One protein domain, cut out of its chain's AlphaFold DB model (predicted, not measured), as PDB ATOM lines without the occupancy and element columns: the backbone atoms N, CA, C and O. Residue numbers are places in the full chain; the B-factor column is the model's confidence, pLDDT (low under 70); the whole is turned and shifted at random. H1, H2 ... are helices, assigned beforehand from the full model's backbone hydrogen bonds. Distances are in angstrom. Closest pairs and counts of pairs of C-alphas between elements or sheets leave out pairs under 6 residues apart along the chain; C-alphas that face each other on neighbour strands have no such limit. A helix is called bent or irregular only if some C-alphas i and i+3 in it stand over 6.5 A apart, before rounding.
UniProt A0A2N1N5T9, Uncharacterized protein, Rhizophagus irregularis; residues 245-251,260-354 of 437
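Overview. This is residues 245 to 251 and 260 to 354 of the 437 residues of an uncharacterized protein of Rhizophagus irregularis (UniProt A0A2N1N5T9). A helical hairpin, H3 with bent H4, makes one end of an elongated, loose model; short H2, H5 and H6 gather loosely past its open end, and H1 lies at the far end. Printed are 102 residues, six helices in order H1 to H6, no named strand: all helix, radius of gyration of the C-alphas 16.6 A, spans 50 by 32 by 20 A.

Along the chain. H4, residues 307 to 325, one helix by its hydrogen bonds, is bent: C-alphas 315 and 318 are 7.4 A apart. Its arms are H4a, 307 to 315, and H4b, 318 to 325. H3, 286 to 303, spans 25.7 A. H1, 246 to 251, begins at C-alpha (-17.845, -27.585, -3.067); H2 is 273 to 278. H5, 337 to 343, is only just irregular, C-alphas 340 and 343 being 6.7 A apart. H6, 348 to 354, ends at C-alpha (-26.805, -26.980, 8.532).

Arrangement. In the hairpin, H3 touches H4a with residues 298 to 302 alone, opposite ways at a shallow tilt of 25 degrees; C-alphas 298 and 310 are closest, 6.1 A. H5 is close to H4b but not clearly touching. H2 touches H6, closest C-alphas 277 and 348, 6.6 A. H1 touches no helix. Every O i to N i+4 pair is within hydrogen-bond range in H1, H3, H4a, H4b and H6, but 1 of 2 in H2 and 1 of 3 in H5, with 2 of 4 O i to N i+3.

Size, cuts and confidence. C-alphas 251 and 307, the farthest apart, are 51.1 A apart. Residues 252 to 259 are cut out, a gap of 8.1 A between C-alphas 251 and 260. The link H4 to H5 is long. Residues 343 to 346 are under pLDDT 70.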
ATOM      1  N   THR A 245     -20.133 -31.740  -1.910       93.69
ATOM      2  CA  THR A 245     -19.015 -30.891  -1.484       93.69
ATOM      3  C   THR A 245     -18.805 -29.759  -2.492       93.69
ATOM      4  O   THR A 245     -19.276 -29.874  -3.629       93.69
ATOM      5  N   TYR A 246     -18.101 -28.683  -2.123       94.12
ATOM      6  CA  TYR A 246     -17.845 -27.585  -3.067       94.12
ATOM      7  C   TYR A 246     -17.042 -28.039  -4.294       94.12
ATOM      8  O   TYR A 246     -17.426 -27.684  -5.403       94.12
ATOM      9  N   ASP A 247     -16.061 -28.939  -4.150       94.62
ATOM     10  CA  ASP A 247     -15.394 -29.603  -5.288       94.62
ATOM     11  C   ASP A 247     -16.392 -30.313  -6.219       94.62
ATOM     12  O   ASP A 247     -16.419 -30.101  -7.435       94.62
ATOM     13  N   THR A 248     -17.303 -31.107  -5.651       93.56
ATOM     14  CA  THR A 248     -18.309 -31.827  -6.443       93.56
ATOM     15  C   THR A 248     -19.281 -30.873  -7.144       93.56
ATOM     16  O   THR A 248     -19.670 -31.116  -8.290       93.56
ATOM     17  N   LEU A 249     -19.719 -29.809  -6.469       93.12
ATOM     18  CA  LEU A 249     -20.634 -28.814  -7.030       93.12
ATOM     19  C   LEU A 249     -19.954 -27.974  -8.119       93.12
ATOM     20  O   LEU A 249     -20.547 -27.759  -9.178       93.12
ATOM     21  N   TYR A 250     -18.702 -27.579  -7.899       93.62
ATOM     22  CA  TYR A 250     -17.891 -26.843  -8.860       93.62
ATOM     23  C   TYR A 250     -17.668 -27.659 -10.139       93.62
ATOM     24  O   TYR A 250     -18.024 -27.217 -11.231       93.62
ATOM     25  N   ARG A 251     -17.240 -28.922 -10.010       91.38
ATOM     26  CA  ARG A 251     -17.065 -29.850 -11.145       91.38
ATOM     27  C   ARG A 251     -18.352 -30.089 -11.936       91.38
ATOM     28  O   ARG A 251     -18.318 -30.366 -13.135       91.38
ATOM     29  N   GLU A 260     -14.200 -24.230  -5.596       95.12
ATOM     30  CA  GLU A 260     -14.236 -25.517  -4.911       95.12
ATOM     31  C   GLU A 260     -13.777 -25.465  -3.438       95.12
ATOM     32  O   GLU A 260     -13.569 -26.510  -2.811       95.12
ATOM     33  N   MET A 261     -13.617 -24.268  -2.862       95.00
ATOM     34  CA  MET A 261     -13.027 -24.085  -1.535       95.00
ATOM     35  C   MET A 261     -14.045 -24.282  -0.409       95.00
ATOM     36  O   MET A 261     -15.241 -24.019  -0.543       95.00
ATOM     37  N   CYS A 262     -13.557 -24.725   0.749       94.50
ATOM     38  CA  CYS A 262     -14.389 -24.895   1.930       94.50
ATOM     39  C   CYS A 262     -14.785 -23.545   2.522       94.50
ATOM     40  O   CYS A 262     -13.935 -22.782   2.983       94.50
ATOM     41  N   LYS A 263     -16.095 -23.296   2.604       91.31
ATOM     42  CA  LYS A 263     -16.651 -22.069   3.193       91.31
ATOM     43  C   LYS A 263     -16.650 -22.057   4.728       91.31
ATOM     44  O   LYS A 263     -16.937 -21.030   5.323       91.31
ATOM     45  N   ARG A 264     -16.342 -23.186   5.385       92.25
ATOM     46  CA  ARG A 264     -16.354 -23.300   6.860       92.25
ATOM     47  C   ARG A 264     -15.024 -22.914   7.492       92.25
ATOM     48  O   ARG A 264     -15.003 -22.138   8.437       92.25
ATOM     49  N   CYS A 265     -13.917 -23.479   7.004       89.69
ATOM     50  CA  CYS A 265     -12.620 -23.340   7.677       89.69
ATOM     51  C   CYS A 265     -11.860 -22.051   7.335       89.69
ATOM     52  O   CYS A 265     -10.825 -21.802   7.936       89.69
ATOM     53  N   ASN A 266     -12.321 -21.233   6.379       76.94
ATOM     54  CA  ASN A 266     -11.669 -19.976   5.962       76.94
ATOM     55  C   ASN A 266     -10.170 -20.094   5.597       76.94
ATOM     56  O   ASN A 266      -9.460 -19.094   5.538       76.94
ATOM     57  N   LYS A 267      -9.675 -21.307   5.319       85.06
ATOM     58  CA  LYS A 267      -8.265 -21.584   4.998       85.06
ATOM     59  C   LYS A 267      -7.962 -21.666   3.503       85.06
ATOM     60  O   LYS A 267      -6.854 -22.048   3.141       85.06
ATOM     61  N   ASN A 268      -8.933 -21.365   2.637       85.50
ATOM     62  CA  ASN A 268      -8.830 -21.581   1.186       85.50
ATOM     63  C   ASN A 268      -8.364 -23.006   0.833       85.50
ATOM     64  O   ASN A 268      -7.567 -23.217  -0.078       85.50
ATOM     65  N   LEU A 269      -8.839 -23.992   1.599       91.50
ATOM     66  CA  LEU A 269      -8.598 -25.402   1.327       91.50
ATOM     67  C   LEU A 269      -9.705 -25.947   0.430       91.50
ATOM     68  O   LEU A 269     -10.879 -25.638   0.640       91.50
ATOM     69  N   LEU A 270      -9.326 -26.809  -0.510       93.31
ATOM     70  CA  LEU A 270     -10.247 -27.582  -1.339       93.31
ATOM     71  C   LEU A 270     -11.240 -28.365  -0.465       93.31
ATOM     72  O   LEU A 270     -10.822 -29.163   0.379       93.31
ATOM     73  N   GLU A 271     -12.544 -28.190  -0.689       94.94
ATOM     74  CA  GLU A 271     -13.576 -28.994  -0.026       94.94
ATOM     75  C   GLU A 271     -13.881 -30.263  -0.828       94.94
ATOM     76  O   GLU A 271     -14.943 -30.418  -1.441       94.94
ATOM     77  N   ASP A 272     -12.929 -31.189  -0.835       93.06
ATOM     78  CA  ASP A 272     -13.141 -32.534  -1.359       93.06
ATOM     79  C   ASP A 272     -13.863 -33.436  -0.336       93.06
ATOM     80  O   ASP A 272     -14.184 -33.039   0.791       93.06
ATOM     81  N   TRP A 273     -14.146 -34.682  -0.731       90.81
ATOM     82  CA  TRP A 273     -14.787 -35.653   0.159       90.81
ATOM     83  C   TRP A 273     -13.993 -35.870   1.454       90.81
ATOM     84  O   TRP A 273     -14.601 -36.082   2.496       90.81
ATOM     85  N   GLU A 274     -12.661 -35.809   1.422       89.69
ATOM     86  CA  GLU A 274     -11.829 -36.054   2.601       89.69
ATOM     87  C   GLU A 274     -11.830 -34.871   3.561       89.69
ATOM     88  O   GLU A 274     -11.936 -35.068   4.773       89.69
ATOM     89  N   HIS A 275     -11.724 -33.654   3.024       92.25
ATOM     90  CA  HIS A 275     -11.734 -32.408   3.772       92.25
ATOM     91  C   HIS A 275     -12.980 -32.310   4.641       92.25
ATOM     92  O   HIS A 275     -12.868 -31.980   5.814       92.25
ATOM     93  N   VAL A 276     -14.151 -32.673   4.112       90.88
ATOM     94  CA  VAL A 276     -15.411 -32.666   4.873       90.88
ATOM     95  C   VAL A 276     -15.292 -33.420   6.200       90.88
ATOM     96  O   VAL A 276     -15.799 -32.948   7.216       90.88
ATOM     97  N   TRP A 277     -14.603 -34.563   6.218       89.19
ATOM     98  CA  TRP A 277     -14.479 -35.400   7.416       89.19
ATOM     99  C   TRP A 277     -13.370 -34.953   8.371       89.19
ATOM    100  O   TRP A 277     -13.478 -35.201   9.567       89.19
ATOM    101  N   LYS A 278     -12.334 -34.270   7.871       90.25
ATOM    102  CA  LYS A 278     -11.189 -33.781   8.670       90.25
ATOM    103  C   LYS A 278     -11.175 -32.264   8.885       90.25
ATOM    104  O   LYS A 278     -10.170 -31.720   9.331       90.25
ATOM    105  N   CYS A 279     -12.244 -31.576   8.496       92.06
ATOM    106  CA  CYS A 279     -12.365 -30.131   8.629       92.06
ATOM    107  C   CYS A 279     -12.218 -29.758  10.105       92.06
ATOM    108  O   CYS A 279     -12.885 -30.339  10.955       92.06
ATOM    109  N   GLU A 280     -11.378 -28.777  10.413       90.94
ATOM    110  CA  GLU A 280     -11.133 -28.355  11.800       90.94
ATOM    111  C   GLU A 280     -12.354 -27.728  12.479       90.94
ATOM    112  O   GLU A 280     -12.426 -27.673  13.699       90.94
ATOM    113  N   MET A 281     -13.324 -27.273  11.682       92.00
ATOM    114  CA  MET A 281     -14.599 -26.754  12.177       92.00
ATOM    115  C   MET A 281     -15.562 -27.879  12.576       92.00
ATOM    116  O   MET A 281     -16.685 -27.618  12.993       92.00
ATOM    117  N   ASN A 282     -15.179 -29.145  12.393       91.38
ATOM    118  CA  ASN A 282     -15.956 -30.263  12.900       91.38
ATOM    119  C   ASN A 282     -15.821 -30.326  14.422       91.38
ATOM    120  O   ASN A 282     -14.719 -30.311  14.956       91.38
ATOM    121  N   GLU A 283     -16.947 -30.482  15.114       89.12
ATOM    122  CA  GLU A 283     -16.966 -30.610  16.577       89.12
ATOM    123  C   GLU A 283     -16.256 -31.863  17.107       89.12
ATOM    124  O   GLU A 283     -15.896 -31.924  18.277       89.12
ATOM    125  N   ALA A 284     -16.114 -32.884  16.264       88.31
ATOM    126  CA  ALA A 284     -15.456 -34.133  16.600       88.31
ATOM    127  C   ALA A 284     -14.720 -34.674  15.377       88.31
ATOM    128  O   ALA A 284     -15.222 -34.606  14.247       88.31
ATOM    129  N   ASP A 285     -13.548 -35.247  15.625       88.31
ATOM    130  CA  ASP A 285     -12.815 -36.030  14.642       88.31
ATOM    131  C   ASP A 285     -13.335 -37.475  14.557       88.31
ATOM    132  O   ASP A 285     -14.198 -37.930  15.313       88.31
ATOM    133  N   ILE A 286     -12.801 -38.203  13.581       86.88
ATOM    134  CA  ILE A 286     -13.146 -39.594  13.300       86.88
ATOM    135  C   ILE A 286     -12.899 -40.509  14.512       86.88
ATOM    136  O   ILE A 286     -13.745 -41.356  14.813       86.88
ATOM    137  N   ASP A 287     -11.781 -40.336  15.214       86.94
ATOM    138  CA  ASP A 287     -11.376 -41.225  16.305       86.94
ATOM    139  C   ASP A 287     -12.274 -41.026  17.529       86.94
ATOM    140  O   ASP A 287     -12.694 -41.990  18.174       86.94
ATOM    141  N   THR A 288     -12.630 -39.774  17.804       89.12
ATOM    142  CA  THR A 288     -13.598 -39.385  18.828       89.12
ATOM    143  C   THR A 288     -14.955 -40.022  18.541       89.12
ATOM    144  O   THR A 288     -15.521 -40.680  19.414       89.12
ATOM    145  N   ILE A 289     -15.433 -39.942  17.293       87.94
ATOM    146  CA  ILE A 289     -16.710 -40.547  16.888       87.94
ATOM    147  C   ILE A 289     -16.706 -42.065  17.091       87.94
ATOM    148  O   ILE A 289     -17.705 -42.615  17.557       87.94
ATOM    149  N   ILE A 290     -15.618 -42.758  16.744       87.81
ATOM    150  CA  ILE A 290     -15.513 -44.214  16.924       87.81
ATOM    151  C   ILE A 290     -15.614 -44.580  18.407       87.81
ATOM    152  O   ILE A 290     -16.422 -45.436  18.775       87.81
ATOM    153  N   LYS A 291     -14.832 -43.907  19.258       87.75
ATOM    154  CA  LYS A 291     -14.802 -44.161  20.706       87.75
ATOM    155  C   LYS A 291     -16.165 -43.909  21.345       87.75
ATOM    156  O   LYS A 291     -16.666 -44.755  22.083       87.75
ATOM    157  N   GLU A 292     -16.800 -42.786  21.014       89.44
ATOM    158  CA  GLU A 292     -18.139 -42.466  21.510       89.44
ATOM    159  C   GLU A 292     -19.194 -43.454  21.003       89.44
ATOM    160  O   GLU A 292     -20.069 -43.841  21.767       89.44
ATOM    161  N   SER A 293     -19.096 -43.926  19.755       88.56
ATOM    162  CA  SER A 293     -20.052 -44.897  19.199       88.56
ATOM    163  C   SER A 293     -20.055 -46.218  19.975       88.56
ATOM    164  O   SER A 293     -21.117 -46.797  20.203       88.56
ATOM    165  N   ILE A 294     -18.881 -46.690  20.404       90.06
ATOM    166  CA  ILE A 294     -18.756 -47.905  21.224       90.06
ATOM    167  C   ILE A 294     -19.396 -47.683  22.594       90.06
ATOM    168  O   ILE A 294     -20.190 -48.509  23.040       90.06
ATOM    169  N   TYR A 295     -19.115 -46.541  23.224       91.25
ATOM    170  CA  TYR A 295     -19.698 -46.184  24.517       91.25
ATOM    171  C   TYR A 295     -21.227 -46.022  24.455       91.25
ATOM    172  O   TYR A 295     -21.951 -46.488  25.338       91.25
ATOM    173  N   GLU A 296     -21.746 -45.386  23.401       91.56
ATOM    174  CA  GLU A 296     -23.183 -45.240  23.157       91.56
ATOM    175  C   GLU A 296     -23.857 -46.609  22.975       91.56
ATOM    176  O   GLU A 296     -24.941 -46.847  23.519       91.56
ATOM    177  N   PHE A 297     -23.208 -47.526  22.249       91.75
ATOM    178  CA  PHE A 297     -23.707 -48.884  22.047       91.75
ATOM    179  C   PHE A 297     -23.691 -49.704  23.340       91.75
ATOM    180  O   PHE A 297     -24.703 -50.312  23.688       91.75
ATOM    181  N   GLU A 298     -22.602 -49.652  24.107       93.81
ATOM    182  CA  GLU A 298     -22.518 -50.282  25.425       93.81
ATOM    183  C   GLU A 298     -23.617 -49.758  26.362       93.81
ATOM    184  O   GLU A 298     -24.364 -50.531  26.961       93.81
ATOM    185  N   SER A 299     -23.778 -48.434  26.427       94.75
ATOM    186  CA  SER A 299     -24.812 -47.776  27.231       94.75
ATOM    187  C   SER A 299     -26.219 -48.243  26.853       94.75
ATOM    188  O   SER A 299     -27.088 -48.368  27.719       94.75
ATOM    189  N   LYS A 300     -26.464 -48.500  25.563       95.25
ATOM    190  CA  LYS A 300     -27.727 -49.061  25.080       95.25
ATOM    191  C   LYS A 300     -27.921 -50.499  25.571       95.25
ATOM    192  O   LYS A 300     -28.977 -50.790  26.126       95.25
ATOM    193  N   LEU A 301     -26.914 -51.362  25.435       94.44
ATOM    194  CA  LEU A 301     -26.983 -52.755  25.896       94.44
ATOM    195  C   LEU A 301     -27.206 -52.857  27.413       94.44
ATOM    196  O   LEU A 301     -27.994 -53.686  27.869       94.44
ATOM    197  N   ILE A 302     -26.571 -51.975  28.195       94.62
ATOM    198  CA  ILE A 302     -26.776 -51.881  29.649       94.62
ATOM    199  C   ILE A 302     -28.231 -51.514  29.965       94.62
ATOM    200  O   ILE A 302     -28.852 -52.151  30.814       94.62
ATOM    201  N   LYS A 303     -28.801 -50.523  29.265       95.94
ATOM    202  CA  LYS A 303     -30.215 -50.132  29.430       95.94
ATOM    203  C   LYS A 303     -31.180 -51.258  29.054       95.94
ATOM    204  O   LYS A 303     -32.224 -51.391  29.683       95.94
ATOM    205  N   GLU A 304     -30.826 -52.069  28.062       95.56
ATOM    206  CA  GLU A 304     -31.580 -53.258  27.635       95.56
ATOM    207  C   GLU A 304     -31.338 -54.481  28.544       95.56
ATOM    208  O   GLU A 304     -31.916 -55.543  28.326       95.56
ATOM    209  N   ASN A 305     -30.521 -54.328  29.593       93.56
ATOM    210  CA  ASN A 305     -30.164 -55.362  30.564       93.56
ATOM    211  C   ASN A 305     -29.503 -56.606  29.927       93.56
ATOM    212  O   ASN A 305     -29.575 -57.716  30.462       93.56
ATOM    213  N   ASN A 306     -28.832 -56.422  28.785       93.06
ATOM    214  CA  ASN A 306     -28.198 -57.484  28.011       93.06
ATOM    215  C   ASN A 306     -26.748 -57.719  28.466       93.06
ATOM    216  O   ASN A 306     -25.785 -57.327  27.809       93.06
ATOM    217  N   LYS A 307     -26.593 -58.347  29.637       93.38
ATOM    218  CA  LYS A 307     -25.282 -58.528  30.289       93.38
ATOM    219  C   LYS A 307     -24.271 -59.301  29.435       93.38
ATOM    220  O   LYS A 307     -23.107 -58.921  29.413       93.38
ATOM    221  N   LYS A 308     -24.719 -60.334  28.710       94.88
ATOM    222  CA  LYS A 308     -23.847 -61.158  27.855       94.88
ATOM    223  C   LYS A 308     -23.200 -60.338  26.742       94.88
ATOM    224  O   LYS A 308     -21.995 -60.426  26.550       94.88
ATOM    225  N   ASP A 309     -23.983 -59.519  26.046       93.88
ATOM    226  CA  ASP A 309     -23.450 -58.722  24.940       93.88
ATOM    227  C   ASP A 309     -22.571 -57.569  25.440       93.88
ATOM    228  O   ASP A 309     -21.637 -57.173  24.750       93.88
ATOM    229  N   VAL A 310     -22.815 -57.053  26.652       94.69
ATOM    230  CA  VAL A 310     -21.912 -56.084  27.302       94.69
ATOM    231  C   VAL A 310     -20.559 -56.725  27.618       94.69
ATOM    232  O   VAL A 310     -19.525 -56.123  27.340       94.69
ATOM    233  N   GLU A 311     -20.551 -57.932  28.190       94.69
ATOM    234  CA  GLU A 311     -19.318 -58.681  28.464       94.69
ATOM    235  C   GLU A 311     -18.548 -58.958  27.170       94.69
ATOM    236  O   GLU A 311     -17.365 -58.628  27.087       94.69
ATOM    237  N   LEU A 312     -19.243 -59.443  26.137       95.38
ATOM    238  CA  LEU A 312     -18.673 -59.687  24.813       95.38
ATOM    239  C   LEU A 312     -18.086 -58.407  24.199       95.38
ATOM    240  O   LEU A 312     -16.961 -58.403  23.706       95.38
ATOM    241  N   LEU A 313     -18.826 -57.294  24.245       93.69
ATOM    242  CA  LEU A 313     -18.357 -56.014  23.718       93.69
ATOM    243  C   LEU A 313     -17.073 -55.569  24.422       93.69
ATOM    244  O   LEU A 313     -16.141 -55.140  23.751       93.69
ATOM    245  N   ARG A 314     -17.014 -55.679  25.755       93.75
ATOM    246  CA  ARG A 314     -15.832 -55.304  26.547       93.75
ATOM    247  C   ARG A 314     -14.632 -56.195  26.256       93.75
ATOM    248  O   ARG A 314     -13.527 -55.669  26.151       93.75
ATOM    249  N   GLU A 315     -14.852 -57.499  26.105       95.75
ATOM    250  CA  GLU A 315     -13.817 -58.474  25.745       95.75
ATOM    251  C   GLU A 315     -13.165 -58.114  24.404       95.75
ATOM    252  O   GLU A 315     -11.942 -58.015  24.313       95.75
ATOM    253  N   PHE A 316     -13.978 -57.822  23.384       93.75
ATOM    254  CA  PHE A 316     -13.493 -57.558  22.027       93.75
ATOM    255  C   PHE A 316     -13.215 -56.079  21.721       93.75
ATOM    256  O   PHE A 316     -12.747 -55.769  20.624       93.75
ATOM    257  N   ASN A 317     -13.461 -55.149  22.651       91.50
ATOM    258  CA  ASN A 317     -13.345 -53.708  22.393       91.50
ATOM    259  C   ASN A 317     -11.935 -53.310  21.925       91.50
ATOM    260  O   ASN A 317     -11.766 -52.631  20.913       91.50
ATOM    261  N   PHE A 318     -10.904 -53.781  22.634       90.12
ATOM    262  CA  PHE A 318      -9.516 -53.488  22.275       90.12
ATOM    263  C   PHE A 318      -9.139 -54.063  20.910       90.12
ATOM    264  O   PHE A 318      -8.479 -53.385  20.123       90.12
ATOM    265  N   ASP A 319      -9.588 -55.279  20.601       93.31
ATOM    266  CA  ASP A 319      -9.352 -55.897  19.298       93.31
ATOM    267  C   ASP A 319     -10.045 -55.132  18.176       93.31
ATOM    268  O   ASP A 319      -9.450 -54.907  17.122       93.31
ATOM    269  N   PHE A 320     -11.272 -54.677  18.420       89.38
ATOM    270  CA  PHE A 320     -12.036 -53.879  17.477       89.38
ATOM    271  C   PHE A 320     -11.352 -52.542  17.176       89.38
ATOM    272  O   PHE A 320     -11.112 -52.231  16.007       89.38
ATOM    273  N   ILE A 321     -10.957 -51.788  18.208       90.56
ATOM    274  CA  ILE A 321     -10.201 -50.535  18.048       90.56
ATOM    275  C   ILE A 321      -8.890 -50.785  17.306       90.56
ATOM    276  O   ILE A 321      -8.605 -50.114  16.314       90.56
ATOM    277  N   ARG A 322      -8.136 -51.812  17.709       92.12
ATOM    278  CA  ARG A 322      -6.877 -52.184  17.060       92.12
ATOM    279  C   ARG A 322      -7.069 -52.467  15.573       92.12
ATOM    280  O   ARG A 322      -6.260 -52.027  14.763       92.12
ATOM    281  N   ILE A 323      -8.121 -53.191  15.192       90.62
ATOM    282  CA  ILE A 323      -8.437 -53.464  13.783       90.62
ATOM    283  C   ILE A 323      -8.782 -52.169  13.043       90.62
ATOM    284  O   ILE A 323      -8.338 -51.982  11.914       90.62
ATOM    285  N   ILE A 324      -9.550 -51.269  13.652       89.25
ATOM    286  CA  ILE A 324      -9.944 -49.995  13.038       89.25
ATOM    287  C   ILE A 324      -8.744 -49.070  12.799       89.25
ATOM    288  O   ILE A 324      -8.678 -48.405  11.761       89.25
ATOM    289  N   GLU A 325      -7.799 -49.041  13.733       90.62
ATOM    290  CA  GLU A 325      -6.599 -48.200  13.667       90.62
ATOM    291  C   GLU A 325      -5.533 -48.745  12.707       90.62
ATOM    292  O   GLU A 325      -4.673 -47.988  12.252       90.62
ATOM    293  N   GLN A 326      -5.595 -50.032  12.341       91.44
ATOM    294  CA  GLN A 326      -4.663 -50.613  11.374       91.44
ATOM    295  C   GLN A 326      -4.651 -49.827  10.056       91.44
ATOM    296  O   GLN A 326      -5.700 -49.345   9.612       91.44
ATOM    297  N   PRO A 327      -3.490 -49.752   9.377       88.94
ATOM    298  CA  PRO A 327      -3.410 -49.186   8.045       88.94
ATOM    299  C   PRO A 327      -4.427 -49.835   7.107       88.94
ATOM    300  O   PRO A 327      -4.562 -51.060   7.030       88.94
ATOM    301  N   SER A 328      -5.141 -48.989   6.379       84.62
ATOM    302  CA  SER A 328      -6.014 -49.405   5.302       84.62
ATOM    303  C   SER A 328      -5.175 -50.032   4.198       84.62
ATOM    304  O   SER A 328      -4.166 -49.481   3.753       84.62
ATOM    305  N   VAL A 329      -5.623 -51.190   3.721       76.56
ATOM    306  CA  VAL A 329      -4.970 -51.910   2.619       76.56
ATOM    307  C   VAL A 329      -5.264 -51.226   1.272       76.56
ATOM    308  O   VAL A 329      -4.565 -51.462   0.286       76.56
ATOM    309  N   ILE A 330      -6.270 -50.344   1.233       72.44
ATOM    310  CA  ILE A 330      -6.779 -49.692   0.018       72.44
ATOM    311  C   ILE A 330      -6.583 -48.172   0.009       72.44
ATOM    312  O   ILE A 330      -6.220 -47.593  -1.016       72.44
ATOM    313  N   LEU A 331      -6.782 -47.505   1.145       77.12
ATOM    314  CA  LEU A 331      -6.622 -46.067   1.293       77.12
ATOM    315  C   LEU A 331      -5.211 -45.795   1.805       77.12
ATOM    316  O   LEU A 331      -4.970 -45.737   3.009       77.12
ATOM    317  N   ARG A 332      -4.263 -45.648   0.872       75.19
ATOM    318  CA  ARG A 332      -2.858 -45.374   1.208       75.19
ATOM    319  C   ARG A 332      -2.751 -44.191   2.172       75.19
ATOM    320  O   ARG A 332      -3.315 -43.129   1.919       75.19
ATOM    321  N   GLY A 333      -2.013 -44.391   3.262       80.88
ATOM    322  CA  GLY A 333      -1.808 -43.374   4.297       80.88
ATOM    323  C   GLY A 333      -2.994 -43.170   5.246       80.88
ATOM    324  O   GLY A 333      -2.987 -42.200   5.995       80.88
ATOM    325  N   LYS A 334      -4.006 -44.048   5.229       86.81
ATOM    326  CA  LYS A 334      -5.167 -43.983   6.132       86.81
ATOM    327  C   LYS A 334      -5.322 -45.256   6.946       86.81
ATOM    328  O   LYS A 334      -4.760 -46.283   6.585       86.81
ATOM    329  N   SER A 335      -6.116 -45.192   8.010       89.69
ATOM    330  CA  SER A 335      -6.546 -46.353   8.795       89.69
ATOM    331  C   SER A 335      -7.837 -46.975   8.247       89.69
ATOM    332  O   SER A 335      -8.546 -46.360   7.439       89.69
ATOM    333  N   ARG A 336      -8.178 -48.185   8.704       87.44
ATOM    334  CA  ARG A 336      -9.434 -48.871   8.354       87.44
ATOM    335  C   ARG A 336     -10.685 -48.123   8.817       87.44
ATOM    336  O   ARG A 336     -11.745 -48.312   8.223       87.44
ATOM    337  N   ALA A 337     -10.573 -47.213   9.787       86.75
ATOM    338  CA  ALA A 337     -11.638 -46.273  10.150       86.75
ATOM    339  C   ALA A 337     -12.279 -45.625   8.913       86.75
ATOM    340  O   ALA A 337     -13.496 -45.638   8.748       86.75
ATOM    341  N   TRP A 338     -11.457 -45.143   7.978       84.44
ATOM    342  CA  TRP A 338     -11.917 -44.469   6.762       84.44
ATOM    343  C   TRP A 338     -12.718 -45.365   5.810       84.44
ATOM    344  O   TRP A 338     -13.464 -44.855   4.969       84.44
ATOM    345  N   GLU A 339     -12.584 -46.686   5.929       79.56
ATOM    346  CA  GLU A 339     -13.392 -47.657   5.191       79.56
ATOM    347  C   GLU A 339     -14.814 -47.713   5.775       79.56
ATOM    348  O   GLU A 339     -15.788 -47.640   5.024       79.56
ATOM    349  N   LEU A 340     -14.940 -47.708   7.108       75.25
ATOM    350  CA  LEU A 340     -16.224 -47.701   7.822       75.25
ATOM    351  C   LEU A 340     -17.033 -46.418   7.569       75.25
ATOM    352  O   LEU A 340     -18.253 -46.469   7.387       75.25
ATOM    353  N   PHE A 341     -16.374 -45.257   7.488       74.44
ATOM    354  CA  PHE A 341     -17.067 -43.974   7.294       74.44
ATOM    355  C   PHE A 341     -17.770 -43.824   5.940       74.44
ATOM    356  O   PHE A 341     -18.649 -42.968   5.819       74.44
ATOM    357  N   ARG A 342     -17.501 -44.681   4.943       71.06
ATOM    358  CA  ARG A 342     -18.147 -44.622   3.614       71.06
ATOM    359  C   ARG A 342     -19.659 -44.840   3.608       71.06
ATOM    360  O   ARG A 342     -20.300 -44.620   2.585       71.06
ATOM    361  N   GLY A 343     -20.261 -45.220   4.731       60.50
ATOM    362  CA  GLY A 343     -21.713 -45.353   4.879       60.50
ATOM    363  C   GLY A 343     -22.320 -44.527   6.016       60.50
ATOM    364  O   GLY A 343     -23.544 -44.502   6.171       60.50
ATOM    365  N   ILE A 344     -21.501 -43.845   6.818       65.75
ATOM    366  CA  ILE A 344     -21.945 -43.221   8.070       65.75
ATOM    367  C   ILE A 344     -22.372 -41.776   7.808       65.75
ATOM    368  O   ILE A 344     -21.667 -40.999   7.177       65.75
ATOM    369  N   LYS A 345     -23.571 -41.417   8.278       65.88
ATOM    370  CA  LYS A 345     -24.222 -40.132   7.965       65.88
ATOM    371  C   LYS A 345     -24.083 -39.072   9.068       65.88
ATOM    372  O   LYS A 345     -24.273 -37.895   8.787       65.88
ATOM    373  N   LYS A 346     -23.895 -39.456  10.338       67.88
ATOM    374  CA  LYS A 346     -24.712 -38.822  11.393       67.88
ATOM    375  C   LYS A 346     -24.072 -37.932  12.465       67.88
ATOM    376  O   LYS A 346     -24.808 -37.525  13.348       67.88
ATOM    377  N   ARG A 347     -22.816 -37.499  12.359       77.56
ATOM    378  CA  ARG A 347     -22.292 -36.441  13.260       77.56
ATOM    379  C   ARG A 347     -21.666 -35.266  12.526       77.56
ATOM    380  O   ARG A 347     -22.094 -34.140  12.723       77.56
ATOM    381  N   ILE A 348     -20.757 -35.541  11.598       87.12
ATOM    382  CA  ILE A 348     -20.086 -34.492  10.820       87.12
ATOM    383  C   ILE A 348     -20.986 -33.960   9.695       87.12
ATOM    384  O   ILE A 348     -21.262 -32.767   9.612       87.12
ATOM    385  N   TRP A 349     -21.492 -34.850   8.833       87.88
ATOM    386  CA  TRP A 349     -22.150 -34.443   7.586       87.88
ATOM    387  C   TRP A 349     -23.423 -33.608   7.786       87.88
ATOM    388  O   TRP A 349     -23.646 -32.654   7.045       87.88
ATOM    389  N   ILE A 350     -24.268 -33.960   8.762       86.69
ATOM    390  CA  ILE A 350     -25.520 -33.230   9.023       86.69
ATOM    391  C   ILE A 350     -25.219 -31.815   9.518       86.69
ATOM    392  O   ILE A 350     -25.711 -30.870   8.909       86.69
ATOM    393  N   LYS A 351     -24.351 -31.678  10.528       88.75
ATOM    394  CA  LYS A 351     -23.963 -30.376  11.089       88.75
ATOM    395  C   LYS A 351     -23.310 -29.477  10.046       88.75
ATOM    396  O   LYS A 351     -23.745 -28.353   9.835       88.75
ATOM    397  N   ARG A 352     -22.385 -30.036   9.253       91.38
ATOM    398  CA  ARG A 352     -21.807 -29.345   8.088       91.38
ATOM    399  C   ARG A 352     -22.880 -28.831   7.129       91.38
ATOM    400  O   ARG A 352     -22.728 -27.752   6.571       91.38
ATOM    401  N   CYS A 353     -23.928 -29.612   6.856       90.12
ATOM    402  CA  CYS A 353     -24.994 -29.192   5.943       90.12
ATOM    403  C   CYS A 353     -25.858 -28.065   6.520       90.12
ATOM    404  O   CYS A 353     -26.340 -27.250   5.741       90.12
ATOM    405  N   GLU A 354     -26.077 -28.046   7.834       91.44
ATOM    406  CA  GLU A 354     -26.805 -26.980   8.532       91.44
ATOM    407  C   GLU A 354     -25.998 -25.675   8.485       91.44
ATOM    408  O   GLU A 354     -26.486 -24.689   7.943       91.44
TER     409      GLU A 354